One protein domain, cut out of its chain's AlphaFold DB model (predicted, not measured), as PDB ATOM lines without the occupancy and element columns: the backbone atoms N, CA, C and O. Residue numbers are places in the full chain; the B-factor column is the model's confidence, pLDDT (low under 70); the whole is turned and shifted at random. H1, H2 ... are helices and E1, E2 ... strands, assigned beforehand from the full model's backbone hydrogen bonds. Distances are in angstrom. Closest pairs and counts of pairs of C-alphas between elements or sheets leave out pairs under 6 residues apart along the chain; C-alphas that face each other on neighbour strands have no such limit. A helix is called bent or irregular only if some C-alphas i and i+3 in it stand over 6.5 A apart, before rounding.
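What this domain is: This is residues 81 to 232 of the 338 residues of an uncharacterized protein of Aliivibrio fischeri (UniProt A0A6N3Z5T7). Five helical rods, H1, H2, H3, H4 and the arm H5a, make an up-and-down bundle, each running against the one before, with H3 in its middle. At one end sit the small strand hairpin E1 and E2 and the arm H5b, which turns away from H5a. The 152 printed residues run H1 E1 E2 H2 H3 H4 H5, mostly helix with one antiparallel sheet, E1 - E2. The whole is compact, radius of gyration of the C-alphas 15.7 A, spanning 48 by 39 by 27 A.

Where its parts are: Find E1 at residues 132 to 134 and E2 at 137 to 139. H1, residues 81 to 111, runs 43.8 A from C-alpha 81 at (41.643, -7.568, -12.621). H2 is residues 149 to 162, H3 169 to 181, and H4 185 to 201, 24.7 A. H5, residues 204 to 230, was assigned as one helix by its hydrogen bonds but is bent, with C-alphas 216 and 219 7.3 A apart: H5a is 204 to 216 and H5b 219 to 230, ending at C-alpha 230, (62.001, 37.899, -3.137).

How they stand to each other: In the hairpin E1 and E2, look at N 134 and O 137, 2.8 A apart. The closest C-alphas of E1 and H5b, Ile 134 and Tyr 224, are 6.9 A apart. H3, the hub, touches H4 at Ser 176 and Gly 191, their closest C-alphas, 4.1 A, a shallow tilt of 23 degrees. With residues 175 to 178 alone it touches H1, closest C-alphas Ser 178 and Leu 98, 7.3 A. H2 and H3 touch, closest C-alphas Ala 153 and Cys 179, 5.0 A. H3 touches H5a, closest C-alphas Ile 173 and Ala 210, 6.7 A. H1 and H4 are apart. Every O i to N i+4 pair is within hydrogen-bond range in H1, H2, H3, H4, H5a and H5b.

The domain as a whole: The C-alphas of Asp 81 and Gly 136, the two farthest apart, are 53.0 A apart. The printed part has no cut; the link H1 to E1 is long, 20 residues. Look for pLDDT under 70 at residues 118 to 137, 147 and 228 to 232.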
ATOM      1  N   ASP A  81      42.709  -8.140 -11.785       77.62
ATOM      2  CA  ASP A  81      41.643  -7.568 -12.621       77.62
ATOM      3  C   ASP A  81      41.025  -6.310 -12.007       77.62
ATOM      4  O   ASP A  81      40.747  -5.317 -12.685       77.62
ATOM      5  N   VAL A  82      40.795  -6.326 -10.696       77.38
ATOM      6  CA  VAL A  82      40.228  -5.174  -9.996       77.38
ATOM      7  C   VAL A  82      41.309  -4.114  -9.764       77.38
ATOM      8  O   VAL A  82      41.011  -2.925  -9.871       77.38
ATOM      9  N   LEU A  83      42.575  -4.504  -9.562       77.12
ATOM     10  CA  LEU A  83      43.703  -3.566  -9.580       77.12
ATOM     11  C   LEU A  83      43.794  -2.822 -10.922       77.12
ATOM     12  O   LEU A  83      43.969  -1.604 -10.938       77.12
ATOM     13  N   TYR A  84      43.618  -3.522 -12.044       81.94
ATOM     14  CA  TYR A  84      43.573  -2.904 -13.368       81.94
ATOM     15  C   TYR A  84      42.437  -1.878 -13.476       81.94
ATOM     16  O   TYR A  84      42.669  -0.750 -13.919       81.94
ATOM     17  N   LYS A  85      41.229  -2.216 -13.004       81.44
ATOM     18  CA  LYS A  85      40.093  -1.276 -12.959       81.44
ATOM     19  C   LYS A  85      40.400  -0.040 -12.110       81.44
ATOM     20  O   LYS A  85      40.092   1.073 -12.529       81.44
ATOM     21  N   ILE A  86      41.057  -0.214 -10.962       78.69
ATOM     22  CA  ILE A  86      41.494   0.895 -10.103       78.69
ATOM     23  C   ILE A  86      42.502   1.793 -10.829       78.69
ATOM     24  O   ILE A  86      42.364   3.013 -10.809       78.69
ATOM     25  N   ILE A  87      43.489   1.212 -11.515       82.19
ATOM     26  CA  ILE A  87      44.473   1.975 -12.295       82.19
ATOM     27  C   ILE A  87      43.782   2.782 -13.400       82.19
ATOM     28  O   ILE A  87      44.114   3.952 -13.597       82.19
ATOM     29  N   GLN A  88      42.804   2.191 -14.096       85.06
ATOM     30  CA  GLN A  88      42.020   2.911 -15.100       85.06
ATOM     31  C   GLN A  88      41.217   4.055 -14.478       85.06
ATOM     32  O   GLN A  88      41.228   5.158 -15.019       85.06
ATOM     33  N   ALA A  89      40.592   3.835 -13.319       80.19
ATOM     34  CA  ALA A  89      39.883   4.886 -12.597       80.19
ATOM     35  C   ALA A  89      40.822   6.047 -12.230       80.19
ATOM     36  O   ALA A  89      40.518   7.190 -12.553       80.19
ATOM     37  N   ILE A  90      42.005   5.764 -11.669       82.81
ATOM     38  CA  ILE A  90      43.012   6.792 -11.347       82.81
ATOM     39  C   ILE A  90      43.438   7.555 -12.606       82.81
ATOM     40  O   ILE A  90      43.524   8.782 -12.589       82.81
ATOM     41  N   LYS A  91      43.689   6.851 -13.716       88.25
ATOM     42  CA  LYS A  91      44.050   7.477 -14.993       88.25
ATOM     43  C   LYS A  91      42.949   8.421 -15.483       88.25
ATOM     44  O   LYS A  91      43.258   9.543 -15.879       88.25
ATOM     45  N   ILE A  92      41.687   7.993 -15.436       86.94
ATOM     46  CA  ILE A  92      40.531   8.828 -15.789       86.94
ATOM     47  C   ILE A  92      40.465  10.050 -14.870       86.94
ATOM     48  O   ILE A  92      40.320  11.167 -15.358       86.94
ATOM     49  N   THR A  93      40.655   9.870 -13.559       86.44
ATOM     50  CA  THR A  93      40.698  10.973 -12.593       86.44
ATOM     51  C   THR A  93      41.781  11.991 -12.945       86.44
ATOM     52  O   THR A  93      41.487  13.184 -12.974       86.44
ATOM     53  N   ILE A  94      43.008  11.554 -13.253       89.50
ATOM     54  CA  ILE A  94      44.094  12.449 -13.682       89.50
ATOM     55  C   ILE A  94      43.678  13.220 -14.939       89.50
ATOM     56  O   ILE A  94      43.790  14.442 -14.967       89.50
ATOM     57  N   ILE A  95      43.166  12.524 -15.960       92.31
ATOM     58  CA  ILE A  95      42.757  13.142 -17.230       92.31
ATOM     59  C   ILE A  95      41.673  14.196 -17.005       92.31
ATOM     60  O   ILE A  95      41.802  15.300 -17.522       92.31
ATOM     61  N   LEU A  96      40.644  13.898 -16.208       88.62
ATOM     62  CA  LEU A  96      39.583  14.855 -15.898       88.62
ATOM     63  C   LEU A  96      40.151  16.119 -15.250       88.62
ATOM     64  O   LEU A  96      39.894  17.217 -15.730       88.62
ATOM     65  N   HIS A  97      40.984  15.982 -14.217       87.62
ATOM     66  CA  HIS A  97      41.584  17.143 -13.555       87.62
ATOM     67  C   HIS A  97      42.471  17.965 -14.496       87.62
ATOM     68  O   HIS A  97      42.449  19.192 -14.424       87.62
ATOM     69  N   LEU A  98      43.221  17.311 -15.390       91.31
ATOM     70  CA  LEU A  98      44.002  17.996 -16.419       91.31
ATOM     71  C   LEU A  98      43.099  18.731 -17.414       91.31
ATOM     72  O   LEU A  98      43.412  19.861 -17.763       91.31
ATOM     73  N   LEU A  99      41.980  18.136 -17.842       92.31
ATOM     74  CA  LEU A  99      41.020  18.785 -18.740       92.31
ATOM     75  C   LEU A  99      40.424  20.045 -18.108       92.31
ATOM     76  O   LEU A  99      40.453  21.098 -18.736       92.31
ATOM     77  N   PHE A 100      39.953  19.968 -16.859       89.38
ATOM     78  CA  PHE A 100      39.434  21.140 -16.146       89.38
ATOM     79  C   PHE A 100      40.512  22.210 -15.950       89.38
ATOM     80  O   PHE A 100      40.260  23.386 -16.194       89.38
ATOM     81  N   PHE A 101      41.730  21.812 -15.570       90.00
ATOM     82  CA  PHE A 101      42.857  22.734 -15.436       90.00
ATOM     83  C   PHE A 101      43.177  23.441 -16.760       90.00
ATOM     84  O   PHE A 101      43.277  24.665 -16.801       90.00
ATOM     85  N   TRP A 102      43.311  22.687 -17.852       91.56
ATOM     86  CA  TRP A 102      43.621  23.245 -19.166       91.56
ATOM     87  C   TRP A 102      42.493  24.108 -19.706       91.56
ATOM     88  O   TRP A 102      42.777  25.136 -20.305       91.56
ATOM     89  N   PHE A 103      41.237  23.750 -19.443       90.88
ATOM     90  CA  PHE A 103      40.106  24.612 -19.758       90.88
ATOM     91  C   PHE A 103      40.236  25.959 -19.041       90.88
ATOM     92  O   PHE A 103      40.197  26.986 -19.702       90.88
ATOM     93  N   GLN A 104      40.497  25.979 -17.728       87.44
ATOM     94  CA  GLN A 104      40.699  27.237 -16.992       87.44
ATOM     95  C   GLN A 104      41.850  28.071 -17.568       87.44
ATOM     96  O   GLN A 104      41.697  29.272 -17.779       87.44
ATOM     97  N   VAL A 105      42.996  27.435 -17.835       86.56
ATOM     98  CA  VAL A 105      44.184  28.107 -18.382       86.56
ATOM     99  C   VAL A 105      43.894  28.681 -19.771       86.56
ATOM    100  O   VAL A 105      44.159  29.854 -20.013       86.56
ATOM    101  N   LEU A 106      43.325  27.886 -20.679       89.56
ATOM    102  CA  LEU A 106      43.029  28.318 -22.045       89.56
ATOM    103  C   LEU A 106      41.929  29.378 -22.079       89.56
ATOM    104  O   LEU A 106      42.079  30.367 -22.787       89.56
ATOM    105  N   SER A 107      40.859  29.222 -21.298       86.88
ATOM    106  CA  SER A 107      39.806  30.234 -21.200       86.88
ATOM    107  C   SER A 107      40.353  31.568 -20.699       86.88
ATOM    108  O   SER A 107      40.019  32.621 -21.237       86.88
ATOM    109  N   TYR A 108      41.261  31.546 -19.728       85.44
ATOM    110  CA  TYR A 108      41.880  32.777 -19.270       85.44
ATOM    111  C   TYR A 108      42.795  33.396 -20.341       85.44
ATOM    112  O   TYR A 108      42.634  34.563 -20.684       85.44
ATOM    113  N   TYR A 109      43.731  32.634 -20.913       82.88
ATOM    114  CA  TYR A 109      44.740  33.208 -21.814       82.88
ATOM    115  C   TYR A 109      44.246  33.489 -23.242       82.88
ATOM    116  O   TYR A 109      44.824  34.344 -23.907       82.88
ATOM    117  N   LEU A 110      43.206  32.801 -23.728       86.50
ATOM    118  CA  LEU A 110      42.676  32.999 -25.085       86.50
ATOM    119  C   LEU A 110      41.494  33.968 -25.133       86.50
ATOM    120  O   LEU A 110      41.384  34.739 -26.081       86.50
ATOM    121  N   ILE A 111      40.600  33.911 -24.143       87.44
ATOM    122  CA  ILE A 111      39.339  34.676 -24.147       87.44
ATOM    123  C   ILE A 111      39.183  35.587 -22.924       87.44
ATOM    124  O   ILE A 111      38.174  36.273 -22.816       87.44
ATOM    125  N   SER A 112      40.177  35.647 -22.027       82.12
ATOM    126  CA  SER A 112      40.149  36.480 -20.811       82.12
ATOM    127  C   SER A 112      38.971  36.180 -19.872       82.12
ATOM    128  O   SER A 112      38.499  37.071 -19.170       82.12
ATOM    129  N   ILE A 113      38.500  34.924 -19.839       80.69
ATOM    130  CA  ILE A 113      37.415  34.481 -18.950       80.69
ATOM    131  C   ILE A 113      37.969  33.587 -17.840       80.69
ATOM    132  O   ILE A 113      38.561  32.538 -18.105       80.69
ATOM    133  N   HIS A 114      37.703  33.962 -16.587       77.12
ATOM    134  CA  HIS A 114      37.962  33.124 -15.416       77.12
ATOM    135  C   HIS A 114      36.803  32.168 -15.155       77.12
ATOM    136  O   HIS A 114      35.710  32.588 -14.782       77.12
ATOM    137  N   PHE A 115      37.062  30.869 -15.284       77.44
ATOM    138  CA  PHE A 115      36.108  29.833 -14.894       77.44
ATOM    139  C   PHE A 115      36.432  29.260 -13.512       77.44
ATOM    140  O   PHE A 115      37.424  28.546 -13.333       77.44
ATOM    141  N   ASP A 116      35.552  29.526 -12.546       74.88
ATOM    142  CA  ASP A 116      35.570  28.888 -11.229       74.88
ATOM    143  C   ASP A 116      34.626  27.674 -11.202       74.88
ATOM    144  O   ASP A 116      33.426  27.780 -10.941       74.88
ATOM    145  N   PHE A 117      35.186  26.495 -11.478       74.31
ATOM    146  CA  PHE A 117      34.447  25.233 -11.419       74.31
ATOM    147  C   PHE A 117      34.040  24.833  -9.995       74.31
ATOM    148  O   PHE A 117      33.079  24.082  -9.830       74.31
ATOM    149  N   LEU A 118      34.737  25.322  -8.965       68.38
ATOM    150  CA  LEU A 118      34.391  25.042  -7.571       68.38
ATOM    151  C   LEU A 118      33.193  25.866  -7.117       68.38
ATOM    152  O   LEU A 118      32.302  25.329  -6.455       68.38
ATOM    153  N   GLY A 119      33.130  27.127  -7.548       63.69
ATOM    154  CA  GLY A 119      31.979  27.998  -7.329       63.69
ATOM    155  C   GLY A 119      30.675  27.379  -7.840       63.69
ATOM    156  O   GLY A 119      29.650  27.455  -7.164       63.69
ATOM    157  N   MET A 120      30.723  26.665  -8.972       69.75
ATOM    158  CA  MET A 120      29.557  25.966  -9.539       69.75
ATOM    159  C   MET A 120      29.008  24.845  -8.643       69.75
ATOM    160  O   MET A 120      27.824  24.529  -8.723       69.75
ATOM    161  N   ILE A 121      29.841  24.255  -7.781       63.59
ATOM    162  CA  ILE A 121      29.446  23.192  -6.840       63.59
ATOM    163  C   ILE A 121      29.352  23.686  -5.387       63.59
ATOM    164  O   ILE A 121      29.281  22.884  -4.457       63.59
ATOM    165  N   GLY A 122      29.335  25.008  -5.177       54.91
ATOM    166  CA  GLY A 122      29.180  25.631  -3.860       54.91
ATOM    167  C   GLY A 122      30.437  25.614  -2.984       54.91
ATOM    168  O   GLY A 122      30.344  25.902  -1.790       54.91
ATOM    169  N   ALA A 123      31.601  25.286  -3.550       59.78
ATOM    170  CA  ALA A 123      32.895  25.418  -2.889       59.78
ATOM    171  C   ALA A 123      33.526  26.781  -3.221       59.78
ATOM    172  O   ALA A 123      33.265  27.354  -4.275       59.78
ATOM    173  N   LYS A 124      34.358  27.319  -2.323       56.00
ATOM    174  CA  LYS A 124      35.090  28.571  -2.567       56.00
ATOM    175  C   LYS A 124      36.544  28.246  -2.874       56.00
ATOM    176  O   LYS A 124      37.244  27.731  -2.004       56.00
ATOM    177  N   ALA A 125      37.009  28.579  -4.075       56.69
ATOM    178  CA  ALA A 125      38.439  28.576  -4.351       56.69
ATOM    179  C   ALA A 125      39.133  29.592  -3.422       56.69
ATOM    180  O   ALA A 125      38.705  30.745  -3.314       56.69
ATOM    181  N   ARG A 126      40.176  29.166  -2.698       52.38
ATOM    182  CA  ARG A 126      40.931  30.060  -1.810       52.38
ATOM    183  C   ARG A 126      41.924  30.854  -2.651       52.38
ATOM    184  O   ARG A 126      42.731  30.275  -3.374       52.38
ATOM    185  N   ASN A 127      41.888  32.179  -2.514       47.25
ATOM    186  CA  ASN A 127      42.821  33.116  -3.148       47.25
ATOM    187  C   ASN A 127      42.892  32.976  -4.675       47.25
ATOM    188  O   ASN A 127      43.951  32.729  -5.258       47.25
ATOM    189  N   PHE A 128      41.740  33.183  -5.309       49.41
ATOM    190  CA  PHE A 128      41.603  33.422  -6.742       49.41
ATOM    191  C   PHE A 128      41.676  34.929  -7.057       49.41
ATOM    192  O   PHE A 128      40.875  35.437  -7.833       49.41
ATOM    193  N   ASP A 129      42.648  35.663  -6.495       46.66
ATOM    194  CA  ASP A 129      43.043  36.958  -7.077       46.66
ATOM    195  C   ASP A 129      43.814  36.661  -8.371       46.66
ATOM    196  O   ASP A 129      45.040  36.577  -8.442       46.66
ATOM    197  N   GLY A 130      43.027  36.327  -9.391       45.72
ATOM    198  CA  GLY A 130      43.414  35.652 -10.619       45.72
ATOM    199  C   GLY A 130      44.124  36.523 -11.649       45.72
ATOM    200  O   GLY A 130      43.992  36.241 -12.836       45.72
ATOM    201  N   SER A 131      44.869  37.552 -11.258       52.66
ATOM    202  CA  SER A 131      45.663  38.324 -12.217       52.66
ATOM    203  C   SER A 131      46.787  39.086 -11.530       52.66
ATOM    204  O   SER A 131      46.680  40.291 -11.308       52.66
ATOM    205  N   ARG A 132      47.889  38.398 -11.211       58.69
ATOM    206  CA  ARG A 132      49.123  39.106 -10.848       58.69
ATOM    207  C   ARG A 132      49.785  39.592 -12.125       58.69
ATOM    208  O   ARG A 132      50.073  38.785 -13.004       58.69
ATOM    209  N   GLU A 133      50.024  40.888 -12.234       58.84
ATOM    210  CA  GLU A 133      50.778  41.439 -13.353       58.84
ATOM    211  C   GLU A 133      52.279  41.197 -13.143       58.84
ATOM    212  O   GLU A 133      52.830  41.480 -12.081       58.84
ATOM    213  N   ILE A 134      52.939  40.619 -14.142       61.56
ATOM    214  CA  ILE A 134      54.384  40.397 -14.171       61.56
ATOM    215  C   ILE A 134      54.897  40.981 -15.476       61.56
ATOM    216  O   ILE A 134      54.528  40.492 -16.541       61.56
ATOM    217  N   LEU A 135      55.750  42.005 -15.399       60.56
ATOM    218  CA  LEU A 135      56.288  42.692 -16.584       60.56
ATOM    219  C   LEU A 135      55.198  43.115 -17.593       60.56
ATOM    220  O   LEU A 135      55.394  42.979 -18.797       60.56
ATOM    221  N   GLY A 136      54.030  43.567 -17.127       61.19
ATOM    222  CA  GLY A 136      52.916  43.933 -18.013       61.19
ATOM    223  C   GLY A 136      51.961  42.791 -18.384       61.19
ATOM    224  O   GLY A 136      50.948  43.028 -19.037       61.19
ATOM    225  N   PHE A 137      52.240  41.545 -17.978       64.69
ATOM    226  CA  PHE A 137      51.409  40.382 -18.300       64.69
ATOM    227  C   PHE A 137      50.646  39.878 -17.080       64.69
ATOM    228  O   PHE A 137      51.243  39.473 -16.082       64.69
ATOM    229  N   ARG A 138      49.314  39.832 -17.167       70.19
ATOM    230  CA  ARG A 138      48.483  39.239 -16.115       70.19
ATOM    231  C   ARG A 138      48.606  37.716 -16.129       70.19
ATOM    232  O   ARG A 138      48.167  37.055 -17.069       70.19
ATOM    233  N   VAL A 139      49.149  37.152 -15.060       71.19
ATOM    234  CA  VAL A 139      49.335  35.713 -14.883       71.19
ATOM    235  C   VAL A 139      48.185  35.106 -14.094       71.19
ATOM    236  O   VAL A 139      47.816  35.593 -13.023       71.19
ATOM    237  N   PHE A 140      47.665  34.000 -14.622       77.12
ATOM    238  CA  PHE A 140      46.614  33.203 -14.011       77.12
ATOM    239  C   PHE A 140      47.168  31.931 -13.376       77.12
ATOM    240  O   PHE A 140      48.132  31.337 -13.858       77.12
ATOM    241  N   ARG A 141      46.537  31.507 -12.279       74.81
ATOM    242  CA  ARG A 141      46.929  30.329 -11.505       74.81
ATOM    243  C   ARG A 141      45.794  29.310 -11.533       74.81
ATOM    244  O   ARG A 141      44.900  29.356 -10.695       74.81
ATOM    245  N   GLY A 142      45.834  28.395 -12.495       76.56
ATOM    246  CA  GLY A 142      44.849  27.316 -12.587       76.56
ATOM    247  C   GLY A 142      44.965  26.320 -11.429       76.56
ATOM    248  O   GLY A 142      46.065  26.037 -10.946       76.56
ATOM    249  N   SER A 143      43.836  25.754 -11.004       75.25
ATOM    250  CA  SER A 143      43.774  24.731  -9.947       75.25
ATOM    251  C   SER A 143      42.889  23.530 -10.308       75.25
ATOM    252  O   SER A 143      42.766  22.586  -9.526       75.25
ATOM    253  N   GLY A 144      42.294  23.516 -11.503       81.00
ATOM    254  CA  GLY A 144      41.350  22.492 -11.935       81.00
ATOM    255  C   GLY A 144      40.139  22.432 -11.004       81.00
ATOM    256  O   GLY A 144      39.461  23.433 -10.789       81.00
ATOM    257  N   LEU A 145      39.892  21.249 -10.438       73.38
ATOM    258  CA  LEU A 145      38.827  20.995  -9.459       73.38
ATOM    259  C   LEU A 145      39.308  21.102  -7.997       73.38
ATOM    260  O   LEU A 145      38.696  20.517  -7.107       73.38
ATOM    261  N   TYR A 146      40.420  21.796  -7.737       71.69
ATOM    262  CA  TYR A 146      40.953  21.984  -6.384       71.69
ATOM    263  C   TYR A 146      40.904  23.435  -5.939       71.69
ATOM    264  O   TYR A 146      41.031  24.354  -6.745       71.69
ATOM    265  N   GLU A 147      40.750  23.629  -4.626       68.12
ATOM    266  CA  GLU A 147      40.631  24.960  -4.018       68.12
ATOM    267  C   GLU A 147      41.895  25.800  -4.197       68.12
ATOM    268  O   GLU A 147      41.815  27.024  -4.174       68.12
ATOM    269  N   GLU A 148      43.049  25.151  -4.396       70.12
ATOM    270  CA  GLU A 148      44.336  25.808  -4.581       70.12
ATOM    271  C   GLU A 148      45.215  25.122  -5.648       70.12
ATOM    272  O   GLU A 148      45.262  23.887  -5.717       70.12
ATOM    273  N   PRO A 149      46.023  25.893  -6.405       77.56
ATOM    274  CA  PRO A 149      46.988  25.352  -7.372       77.56
ATOM    275  C   PRO A 149      48.043  24.413  -6.759       77.56
ATOM    276  O   PRO A 149      48.521  23.481  -7.404       77.56
ATOM    277  N   SER A 150      48.406  24.647  -5.495       74.81
ATOM    278  CA  SER A 150      49.354  23.822  -4.738       74.81
ATOM    279  C   SER A 150      48.779  22.426  -4.453       74.81
ATOM    280  O   SER A 150      49.456  21.422  -4.669       74.81
ATOM    281  N   THR A 151      47.507  22.356  -4.046       75.12
ATOM    282  CA  THR A 151      46.769  21.110  -3.803       75.12
ATOM    283  C   THR A 151      46.585  20.314  -5.091       75.12
ATOM    284  O   THR A 151      46.811  19.104  -5.094       75.12
ATOM    285  N   PHE A 152      46.261  20.993  -6.197       82.25
ATOM    286  CA  PHE A 152      46.204  20.377  -7.524       82.25
ATOM    287  C   PHE A 152      47.521  19.688  -7.885       82.25
ATOM    288  O   PHE A 152      47.536  18.489  -8.168       82.25
ATOM    289  N   ALA A 153      48.637  20.421  -7.827       83.69
ATOM    290  CA  ALA A 153      49.936  19.867  -8.185       83.69
ATOM    291  C   ALA A 153      50.322  18.680  -7.289       83.69
ATOM    292  O   ALA A 153      50.840  17.675  -7.781       83.69
ATOM    293  N   ALA A 154      50.012  18.756  -5.991       76.00
ATOM    294  CA  ALA A 154      50.240  17.670  -5.043       76.00
ATOM    295  C   ALA A 154      49.457  16.407  -5.418       76.00
ATOM    296  O   ALA A 154      50.035  15.322  -5.513       76.00
ATOM    297  N   ALA A 155      48.153  16.549  -5.668       77.12
ATOM    298  CA  ALA A 155      47.277  15.425  -5.963       77.12
ATOM    299  C   ALA A 155      47.650  14.756  -7.292       77.12
ATOM    300  O   ALA A 155      47.803  13.534  -7.346       77.12
ATOM    301  N   ILE A 156      47.880  15.551  -8.343       86.00
ATOM    302  CA  ILE A 156      48.311  15.046  -9.653       86.00
ATOM    303  C   ILE A 156      49.633  14.296  -9.542       86.00
ATOM    304  O   ILE A 156      49.768  13.205 -10.094       86.00
ATOM    305  N   THR A 157      50.593  14.837  -8.795       84.19
ATOM    306  CA  THR A 157      51.916  14.227  -8.636       84.19
ATOM    307  C   THR A 157      51.825  12.885  -7.930       84.19
ATOM    308  O   THR A 157      52.359  11.894  -8.429       84.19
ATOM    309  N   ILE A 158      51.089  12.821  -6.820       76.25
ATOM    310  CA  ILE A 158      50.895  11.588  -6.052       76.25
ATOM    311  C   ILE A 158      50.206  10.510  -6.897       76.25
ATOM    312  O   ILE A 158      50.725   9.399  -7.008       76.25
ATOM    313  N   LEU A 159      49.081  10.839  -7.540       81.38
ATOM    314  CA  LEU A 159      48.351   9.880  -8.370       81.38
ATOM    315  C   LEU A 159      49.202   9.396  -9.551       81.38
ATOM    316  O   LEU A 159      49.271   8.195  -9.813       81.38
ATOM    317  N   CYS A 160      49.890  10.315 -10.234       86.44
ATOM    318  CA  CYS A 160      50.738  10.013 -11.383       86.44
ATOM    319  C   CYS A 160      51.897   9.079 -11.009       86.44
ATOM    320  O   CYS A 160      52.113   8.065 -11.674       86.44
ATOM    321  N   ILE A 161      52.606   9.357  -9.908       79.69
ATOM    322  CA  ILE A 161      53.725   8.528  -9.437       79.69
ATOM    323  C   ILE A 161      53.264   7.112  -9.091       79.69
ATOM    324  O   ILE A 161      53.972   6.147  -9.403       79.69
ATOM    325  N   SER A 162      52.098   6.970  -8.459       76.00
ATOM    326  CA  SER A 162      51.596   5.671  -8.002       76.00
ATOM    327  C   SER A 162      51.307   4.696  -9.124       76.00
ATOM    328  O   SER A 162      51.534   3.502  -8.952       76.00
ATOM    329  N   ILE A 163      50.879   5.193 -10.284       83.50
ATOM    330  CA  ILE A 163      50.594   4.361 -11.457       83.50
ATOM    331  C   ILE A 163      51.585   4.585 -12.608       83.50
ATOM    332  O   ILE A 163      51.337   4.127 -13.719       83.50
ATOM    333  N   ARG A 164      52.729   5.244 -12.364       83.94
ATOM    334  CA  ARG A 164      53.694   5.685 -13.399       83.94
ATOM    335  C   ARG A 164      54.186   4.587 -14.345       83.94
ATOM    336  O   ARG A 164      54.491   4.863 -15.498       83.94
ATOM    337  N   GLN A 165      54.264   3.344 -13.867       82.19
ATOM    338  CA  GLN A 165      54.670   2.180 -14.670       82.19
ATOM    339  C   GLN A 165      53.570   1.701 -15.634       82.19
ATOM    340  O   GLN A 165      53.834   0.902 -16.526       82.19
ATOM    341  N   ARG A 166      52.330   2.162 -15.442       85.88
ATOM    342  CA  ARG A 166      51.120   1.707 -16.140       85.88
ATOM    343  C   ARG A 166      50.464   2.810 -16.984       85.88
ATOM    344  O   ARG A 166      49.436   2.566 -17.609       85.88
ATOM    345  N   ILE A 167      51.044   4.013 -17.026       87.94
ATOM    346  CA  ILE A 167      50.574   5.143 -17.844       87.94
ATOM    347  C   ILE A 167      51.624   5.567 -18.873       87.94
ATOM    348  O   ILE A 167      52.815   5.299 -18.723       87.94
ATOM    349  N   SER A 168      51.182   6.235 -19.942       89.44
ATOM    350  CA  SER A 168      52.079   6.700 -21.001       89.44
ATOM    351  C   SER A 168      52.993   7.825 -20.506       89.44
ATOM    352  O   SER A 168      52.575   8.702 -19.752       89.44
ATOM    353  N   LYS A 169      54.244   7.858 -20.989       86.81
ATOM    354  CA  LYS A 169      55.201   8.936 -20.672       86.81
ATOM    355  C   LYS A 169      54.697  10.318 -21.101       86.81
ATOM    356  O   LYS A 169      54.987  11.303 -20.436       86.81
ATOM    357  N   VAL A 170      53.893  10.371 -22.163       88.75
ATOM    358  CA  VAL A 170      53.223  11.595 -22.625       88.75
ATOM    359  C   VAL A 170      52.285  12.150 -21.554       88.75
ATOM    360  O   VAL A 170      52.331  13.343 -21.275       88.75
ATOM    361  N   LEU A 171      51.488  11.304 -20.890       91.19
ATOM    362  CA  LEU A 171      50.618  11.761 -19.801       91.19
ATOM    363  C   LEU A 171      51.434  12.334 -18.634       91.19
ATOM    364  O   LEU A 171      51.045  13.344 -18.056       91.19
ATOM    365  N   ILE A 172      52.585  11.732 -18.321       89.88
ATOM    366  CA  ILE A 172      53.488  12.222 -17.270       89.88
ATOM    367  C   ILE A 172      54.078  13.588 -17.649       89.88
ATOM    368  O   ILE A 172      54.158  14.462 -16.788       89.88
ATOM    369  N   ILE A 173      54.427  13.804 -18.927       88.75
ATOM    370  CA  ILE A 173      54.855  15.121 -19.436       88.75
ATOM    371  C   ILE A 173      53.751  16.153 -19.224       88.75
ATOM    372  O   ILE A 173      54.015  17.201 -18.643       88.75
ATOM    373  N   ILE A 174      52.515  15.840 -19.624       91.44
ATOM    374  CA  ILE A 174      51.377  16.751 -19.443       91.44
ATOM    375  C   ILE A 174      51.174  17.058 -17.951       91.44
ATOM    376  O   ILE A 174      50.989  18.215 -17.596       91.44
ATOM    377  N   CYS A 175      51.286  16.062 -17.063       91.62
ATOM    378  CA  CYS A 175      51.200  16.275 -15.613       91.62
ATOM    379  C   CYS A 175      52.300  17.212 -15.092       91.62
ATOM    380  O   CYS A 175      52.002  18.157 -14.362       91.62
ATOM    381  N   SER A 176      53.561  16.957 -15.464       90.12
ATOM    382  CA  SER A 176      54.718  17.784 -15.084       90.12
ATOM    383  C   SER A 176      54.513  19.231 -15.529       90.12
ATOM    384  O   SER A 176      54.661  20.171 -14.748       90.12
ATOM    385  N   PHE A 177      54.065  19.392 -16.766       89.31
ATOM    386  CA  PHE A 177      53.827  20.675 -17.388       89.31
ATOM    387  C   PHE A 177      52.652  21.446 -16.765       89.31
ATOM    388  O   PHE A 177      52.778  22.631 -16.458       89.31
ATOM    389  N   SER A 178      51.538  20.773 -16.471       91.44
ATOM    390  CA  SER A 178      50.427  21.371 -15.726       91.44
ATOM    391  C   SER A 178      50.837  21.783 -14.308       91.44
ATOM    392  O   SER A 178      50.411  22.834 -13.833       91.44
ATOM    393  N   CYS A 179      51.706  21.017 -13.638       88.69
ATOM    394  CA  CYS A 179      52.246  21.413 -12.332       88.69
ATOM    395  C   CYS A 179      53.077  22.701 -12.434       88.69
ATOM    396  O   CYS A 179      52.904  23.600 -11.612       88.69
ATOM    397  N   PHE A 180      53.909  22.837 -13.468       86.31
ATOM    398  CA  PHE A 180      54.669  24.057 -13.738       86.31
ATOM    399  C   PHE A 180      53.768  25.280 -13.990       86.31
ATOM    400  O   PHE A 180      53.942  26.316 -13.347       86.31
ATOM    401  N   ILE A 181      52.759  25.141 -14.855       86.06
ATOM    402  CA  ILE A 181      51.827  26.230 -15.213       86.06
ATOM    403  C   ILE A 181      50.822  26.550 -14.099       86.06
ATOM    404  O   ILE A 181      50.209  27.612 -14.105       86.06
ATOM    405  N   SER A 182      50.701  25.708 -13.070       84.75
ATOM    406  CA  SER A 182      49.911  26.049 -11.876       84.75
ATOM    407  C   SER A 182      50.443  27.285 -11.126       84.75
ATOM    408  O   SER A 182      49.757  27.811 -10.248       84.75
ATOM    409  N   MET A 183      51.667  27.747 -11.441       76.44
ATOM    410  CA  MET A 183      52.272  28.960 -10.876       76.44
ATOM    411  C   MET A 183      52.171  28.967  -9.341       76.44
ATOM    412  O   MET A 183      51.762  29.924  -8.682       76.44
ATOM    413  N   SER A 184      52.512  27.832  -8.738       76.38
ATOM    414  CA  SER A 184      52.703  27.692  -7.298       76.38
ATOM    415  C   SER A 184      54.111  27.175  -7.046       76.38
ATOM    416  O   SER A 184      54.613  26.355  -7.812       76.38
ATOM    417  N   THR A 185      54.763  27.640  -5.977       73.75
ATOM    418  CA  THR A 185      56.101  27.154  -5.576       73.75
ATOM    419  C   THR A 185      56.112  25.632  -5.469       73.75
ATOM    420  O   THR A 185      57.043  24.940  -5.865       73.75
ATOM    421  N   PHE A 186      54.990  25.108  -5.000       74.19
ATOM    422  CA  PHE A 186      54.739  23.699  -4.877       74.19
ATOM    423  C   PHE A 186      54.589  22.958  -6.216       74.19
ATOM    424  O   PHE A 186      55.133  21.867  -6.403       74.19
ATOM    425  N   GLY A 187      53.873  23.567  -7.160       79.81
ATOM    426  CA  GLY A 187      53.753  23.104  -8.534       79.81
ATOM    427  C   GLY A 187      55.082  23.091  -9.270       79.81
ATOM    428  O   GLY A 187      55.337  22.153 -10.017       79.81
ATOM    429  N   PHE A 188      55.974  24.043  -8.991       78.69
ATOM    430  CA  PHE A 188      57.333  24.030  -9.528       78.69
ATOM    431  C   PHE A 188      58.129  22.811  -9.045       78.69
ATOM    432  O   PHE A 188      58.662  22.069  -9.866       78.69
ATOM    433  N   ILE A 189      58.150  22.549  -7.731       77.56
ATOM    434  CA  ILE A 189      58.846  21.385  -7.153       77.56
ATOM    435  C   ILE A 189      58.258  20.077  -7.702       77.56
ATOM    436  O   ILE A 189      58.991  19.196  -8.147       77.56
ATOM    437  N   SER A 190      56.929  19.973  -7.717       81.25
ATOM    438  CA  SER A 190      56.188  18.811  -8.219       81.25
ATOM    439  C   SER A 190      56.418  18.569  -9.719       81.25
ATOM    440  O   SER A 190      56.664  17.441 -10.152       81.25
ATOM    441  N   GLY A 191      56.393  19.639 -10.515       85.06
ATOM    442  CA  GLY A 191      56.658  19.621 -11.951       85.06
ATOM    443  C   GLY A 191      58.089  19.195 -12.257       85.06
ATOM    444  O   GLY A 191      58.281  18.268 -13.045       85.06
ATOM    445  N   ALA A 192      59.076  19.790 -11.576       80.75
ATOM    446  CA  ALA A 192      60.492  19.441 -11.698       80.75
ATOM    447  C   ALA A 192      60.756  17.989 -11.299       80.75
ATOM    448  O   ALA A 192      61.512  17.282 -11.964       80.75
ATOM    449  N   PHE A 193      60.078  17.513 -10.259       79.88
ATOM    450  CA  PHE A 193      60.169  16.128  -9.841       79.88
ATOM    451  C   PHE A 193      59.704  15.157 -10.947       79.88
ATOM    452  O   PHE A 193      60.446  14.259 -11.354       79.88
ATOM    453  N   LEU A 194      58.493  15.357 -11.484       84.56
ATOM    454  CA  LEU A 194      57.974  14.535 -12.584       84.56
ATOM    455  C   LEU A 194      58.845  14.655 -13.846       84.56
ATOM    456  O   LEU A 194      59.006  13.682 -14.582       84.56
ATOM    457  N   PHE A 195      59.435  15.829 -14.069       83.62
ATOM    458  CA  PHE A 195      60.350  16.098 -15.169       83.62
ATOM    459  C   PHE A 195      61.631  15.263 -15.080       83.62
ATOM    460  O   PHE A 195      61.970  14.568 -16.037       83.62
ATOM    461  N   ILE A 196      62.307  15.264 -13.925       80.50
ATOM    462  CA  ILE A 196      63.501  14.439 -13.683       80.50
ATOM    463  C   ILE A 196      63.180  12.965 -13.950       80.50
ATOM    464  O   ILE A 196      63.909  12.298 -14.683       80.50
ATOM    465  N   TYR A 197      62.031  12.482 -13.469       79.12
ATOM    466  CA  TYR A 197      61.589  11.115 -13.742       79.12
ATOM    467  C   TYR A 197      61.456  10.820 -15.249       79.12
ATOM    468  O   TYR A 197      61.850   9.746 -15.714       79.12
ATOM    469  N   ILE A 198      60.915  11.751 -16.042       83.31
ATOM    470  CA  ILE A 198      60.825  11.602 -17.504       83.31
ATOM    471  C   ILE A 198      62.225  11.510 -18.118       83.31
ATOM    472  O   ILE A 198      62.452  10.634 -18.958       83.31
ATOM    473  N   ILE A 199      63.157  12.366 -17.685       79.88
ATOM    474  CA  ILE A 199      64.542  12.391 -18.172       79.88
ATOM    475  C   ILE A 199      65.278  11.089 -17.851       79.88
ATOM    476  O   ILE A 199      66.006  10.580 -18.702       79.88
ATOM    477  N   GLU A 200      65.080  10.510 -16.672       79.31
ATOM    478  CA  GLU A 200      65.740   9.259 -16.286       79.31
ATOM    479  C   GLU A 200      65.166   8.042 -17.023       79.31
ATOM    480  O   GLU A 200      65.905   7.127 -17.380       79.31
ATOM    481  N   SER A 201      63.858   8.034 -17.294       77.50
ATOM    482  CA  SER A 201      63.136   6.814 -17.684       77.50
ATOM    483  C   SER A 201      62.642   6.756 -19.135       77.50
ATOM    484  O   SER A 201      61.924   5.818 -19.490       77.50
ATOM    485  N   SER A 202      62.972   7.744 -19.972       83.12
ATOM    486  CA  SER A 202      62.453   7.844 -21.347       83.12
ATOM    487  C   SER A 202      63.549   7.817 -22.415       83.12
ATOM    488  O   SER A 202      64.697   8.169 -22.160       83.12
ATOM    489  N   GLY A 203      63.195   7.434 -23.646       83.00
ATOM    490  CA  GLY A 203      64.095   7.522 -24.802       83.00
ATOM    491  C   GLY A 203      64.387   8.971 -25.223       83.00
ATOM    492  O   GLY A 203      63.630   9.887 -24.897       83.00
ATOM    493  N   LEU A 204      65.464   9.176 -25.991       82.94
ATOM    494  CA  LEU A 204      66.000  10.498 -26.362       82.94
ATOM    495  C   LEU A 204      64.943  11.478 -26.905       82.94
ATOM    496  O   LEU A 204      64.894  12.622 -26.466       82.94
ATOM    497  N   LYS A 205      64.052  11.021 -27.799       82.69
ATOM    498  CA  LYS A 205      62.989  11.857 -28.393       82.69
ATOM    499  C   LYS A 205      62.085  12.504 -27.335       82.69
ATOM    500  O   LYS A 205      61.782  13.689 -27.416       82.69
ATOM    501  N   ILE A 206      61.687  11.730 -26.326       81.88
ATOM    502  CA  ILE A 206      60.817  12.189 -25.235       81.88
ATOM    503  C   ILE A 206      61.580  13.147 -24.315       81.88
ATOM    504  O   ILE A 206      61.016  14.147 -23.881       81.88
ATOM    505  N   LYS A 207      62.872  12.887 -24.061       81.62
ATOM    506  CA  LYS A 207      63.720  13.796 -23.274       81.62
ATOM    507  C   LYS A 207      63.842  15.164 -23.938       81.62
ATOM    508  O   LYS A 207      63.668  16.174 -23.268       81.62
ATOM    509  N   ILE A 208      64.096  15.193 -25.248       82.44
ATOM    510  CA  ILE A 208      64.189  16.439 -26.020       82.44
ATOM    511  C   ILE A 208      62.860  17.197 -25.956       82.44
ATOM    512  O   ILE A 208      62.858  18.375 -25.619       82.44
ATOM    513  N   ALA A 209      61.732  16.520 -26.205       77.12
ATOM    514  CA  ALA A 209      60.410  17.142 -26.118       77.12
ATOM    515  C   ALA A 209      60.145  17.744 -24.728       77.12
ATOM    516  O   ALA A 209      59.670  18.874 -24.622       77.12
ATOM    517  N   ALA A 210      60.514  17.025 -23.665       77.50
ATOM    518  CA  ALA A 210      60.415  17.526 -22.304       77.50
ATOM    519  C   ALA A 210      61.291  18.780 -22.113       77.50
ATOM    520  O   ALA A 210      60.773  19.815 -21.702       77.50
ATOM    521  N   ILE A 211      62.581  18.738 -22.460       81.69
ATOM    522  CA  ILE A 211      63.505  19.879 -22.309       81.69
ATOM    523  C   ILE A 211      63.005  21.112 -23.062       81.69
ATOM    524  O   ILE A 211      62.967  22.196 -22.488       81.69
ATOM    525  N   LEU A 212      62.562  20.949 -24.310       81.81
ATOM    526  CA  LEU A 212      62.007  22.049 -25.099       81.81
ATOM    527  C   LEU A 212      60.750  22.636 -24.443       81.81
ATOM    528  O   LEU A 212      60.623  23.855 -24.353       81.81
ATOM    529  N   SER A 213      59.855  21.786 -23.925       74.19
ATOM    530  CA  SER A 213      58.672  22.254 -23.192       74.19
ATOM    531  C   SER A 213      59.041  22.995 -21.905       74.19
ATOM    532  O   SER A 213      58.435  24.014 -21.597       74.19
ATOM    533  N   ALA A 214      60.068  22.549 -21.177       76.25
ATOM    534  CA  ALA A 214      60.540  23.240 -19.985       76.25
ATOM    535  C   ALA A 214      61.124  24.611 -20.348       76.25
ATOM    536  O   ALA A 214      60.719  25.608 -19.761       76.25
ATOM    537  N   LEU A 215      61.999  24.686 -21.355       80.56
ATOM    538  CA  LEU A 215      62.627  25.938 -21.795       80.56
ATOM    539  C   LEU A 215      61.613  27.000 -22.237       80.56
ATOM    540  O   LEU A 215      61.840  28.179 -21.980       80.56
ATOM    541  N   LEU A 216      60.492  26.604 -22.849       78.75
ATOM    542  CA  LEU A 216      59.483  27.552 -23.331       78.75
ATOM    543  C   LEU A 216      58.750  28.284 -22.193       78.75
ATOM    544  O   LEU A 216      58.354  29.433 -22.357       78.75
ATOM    545  N   PHE A 217      58.595  27.644 -21.032       71.75
ATOM    546  CA  PHE A 217      57.835  28.199 -19.903       71.75
ATOM    547  C   PHE A 217      58.701  28.567 -18.699       71.75
ATOM    548  O   PHE A 217      58.270  29.350 -17.850       71.75
ATOM    549  N   PHE A 218      59.922  28.032 -18.619       79.12
ATOM    550  CA  PHE A 218      60.832  28.254 -17.502       79.12
ATOM    551  C   PHE A 218      61.096  29.739 -17.227       79.12
ATOM    552  O   PHE A 218      61.001  30.097 -16.058       79.12
ATOM    553  N   PRO A 219      61.335  30.627 -18.216       79.50
ATOM    554  CA  PRO A 219      61.566  32.047 -17.942       79.50
ATOM    555  C   PRO A 219      60.390  32.711 -17.214       79.50
ATOM    556  O   PRO A 219      60.588  33.371 -16.195       79.50
ATOM    557  N   THR A 220      59.161  32.477 -17.681       75.19
ATOM    558  CA  THR A 220      57.940  33.040 -17.086       75.19
ATOM    559  C   THR A 220      57.695  32.491 -15.685       75.19
ATOM    560  O   THR A 220      57.371  33.242 -14.766       75.19
ATOM    561  N   ILE A 221      57.885  31.181 -15.498       75.00
ATOM    562  CA  ILE A 221      57.710  30.530 -14.195       75.00
ATOM    563  C   ILE A 221      58.780  30.999 -13.211       75.00
ATOM    564  O   ILE A 221      58.451  31.358 -12.083       75.00
ATOM    565  N   TYR A 222      60.046  31.006 -13.630       76.94
ATOM    566  CA  TYR A 222      61.179  31.461 -12.829       76.94
ATOM    567  C   TYR A 222      60.954  32.891 -12.362       76.94
ATOM    568  O   TYR A 222      61.026  33.160 -11.167       76.94
ATOM    569  N   LEU A 223      60.598  33.788 -13.281       76.12
ATOM    570  CA  LEU A 223      60.354  35.183 -12.961       76.12
ATOM    571  C   LEU A 223      59.168  35.361 -12.004       76.12
ATOM    572  O   LEU A 223      59.262  36.138 -11.055       76.12
ATOM    573  N   TYR A 224      58.070  34.624 -12.208       76.38
ATOM    574  CA  TYR A 224      56.943  34.640 -11.274       76.38
ATOM    575  C   TYR A 224      57.352  34.175  -9.876       76.38
ATOM    576  O   TYR A 224      57.031  34.844  -8.894       76.38
ATOM    577  N   GLN A 225      58.069  33.052  -9.767       74.19
ATOM    578  CA  GLN A 225      58.526  32.546  -8.471       74.19
ATOM    579  C   GLN A 225      59.527  33.500  -7.820       74.19
ATOM    580  O   GLN A 225      59.418  33.749  -6.626       74.19
ATOM    581  N   TYR A 226      60.451  34.073  -8.592       74.75
ATOM    582  CA  TYR A 226      61.415  35.052  -8.102       74.75
ATOM    583  C   TYR A 226      60.705  36.278  -7.518       74.75
ATOM    584  O   TYR A 226      60.918  36.622  -6.359       74.75
ATOM    585  N   ASN A 227      59.776  36.877  -8.269       71.19
ATOM    586  CA  ASN A 227      59.014  38.035  -7.800       71.19
ATOM    587  C   ASN A 227      58.137  37.714  -6.587       71.19
ATOM    588  O   ASN A 227      57.973  38.546  -5.700       71.19
ATOM    589  N   ARG A 228      57.583  36.502  -6.530       69.69
ATOM    590  CA  ARG A 228      56.777  36.050  -5.396       69.69
ATOM    591  C   ARG A 228      57.605  35.801  -4.134       69.69
ATOM    592  O   ARG A 228      57.113  36.072  -3.047       69.69
ATOM    593  N   LEU A 229      58.806  35.241  -4.267       68.50
ATOM    594  CA  LEU A 229      59.648  34.858  -3.130       68.50
ATOM    595  C   LEU A 229      60.505  36.013  -2.606       68.50
ATOM    596  O   LEU A 229      60.722  36.086  -1.403       68.50
ATOM    597  N   PHE A 230      60.989  36.893  -3.487       67.25
ATOM    598  CA  PHE A 230      62.001  37.899  -3.137       67.25
ATOM    599  C   PHE A 230      61.508  39.347  -3.226       67.25
ATOM    600  O   PHE A 230      62.034  40.200  -2.523       67.25
ATOM    601  N   ASN A 231      60.483  39.631  -4.036       65.75
ATOM    602  CA  ASN A 231      59.975  40.993  -4.255       65.75
ATOM    603  C   ASN A 231      58.568  41.170  -3.664       65.75
ATOM    604  O   ASN A 231      57.698  41.751  -4.314       65.75
ATOM    605  N   GLY A 232      58.330  40.604  -2.473       54.78
ATOM    606  CA  GLY A 232      57.018  40.531  -1.819       54.78
ATOM    607  C   GLY A 232      56.201  41.817  -1.967       54.78
ATOM    608  O   GLY A 232      56.700  42.909  -1.716       54.78
TER     609      GLY A 232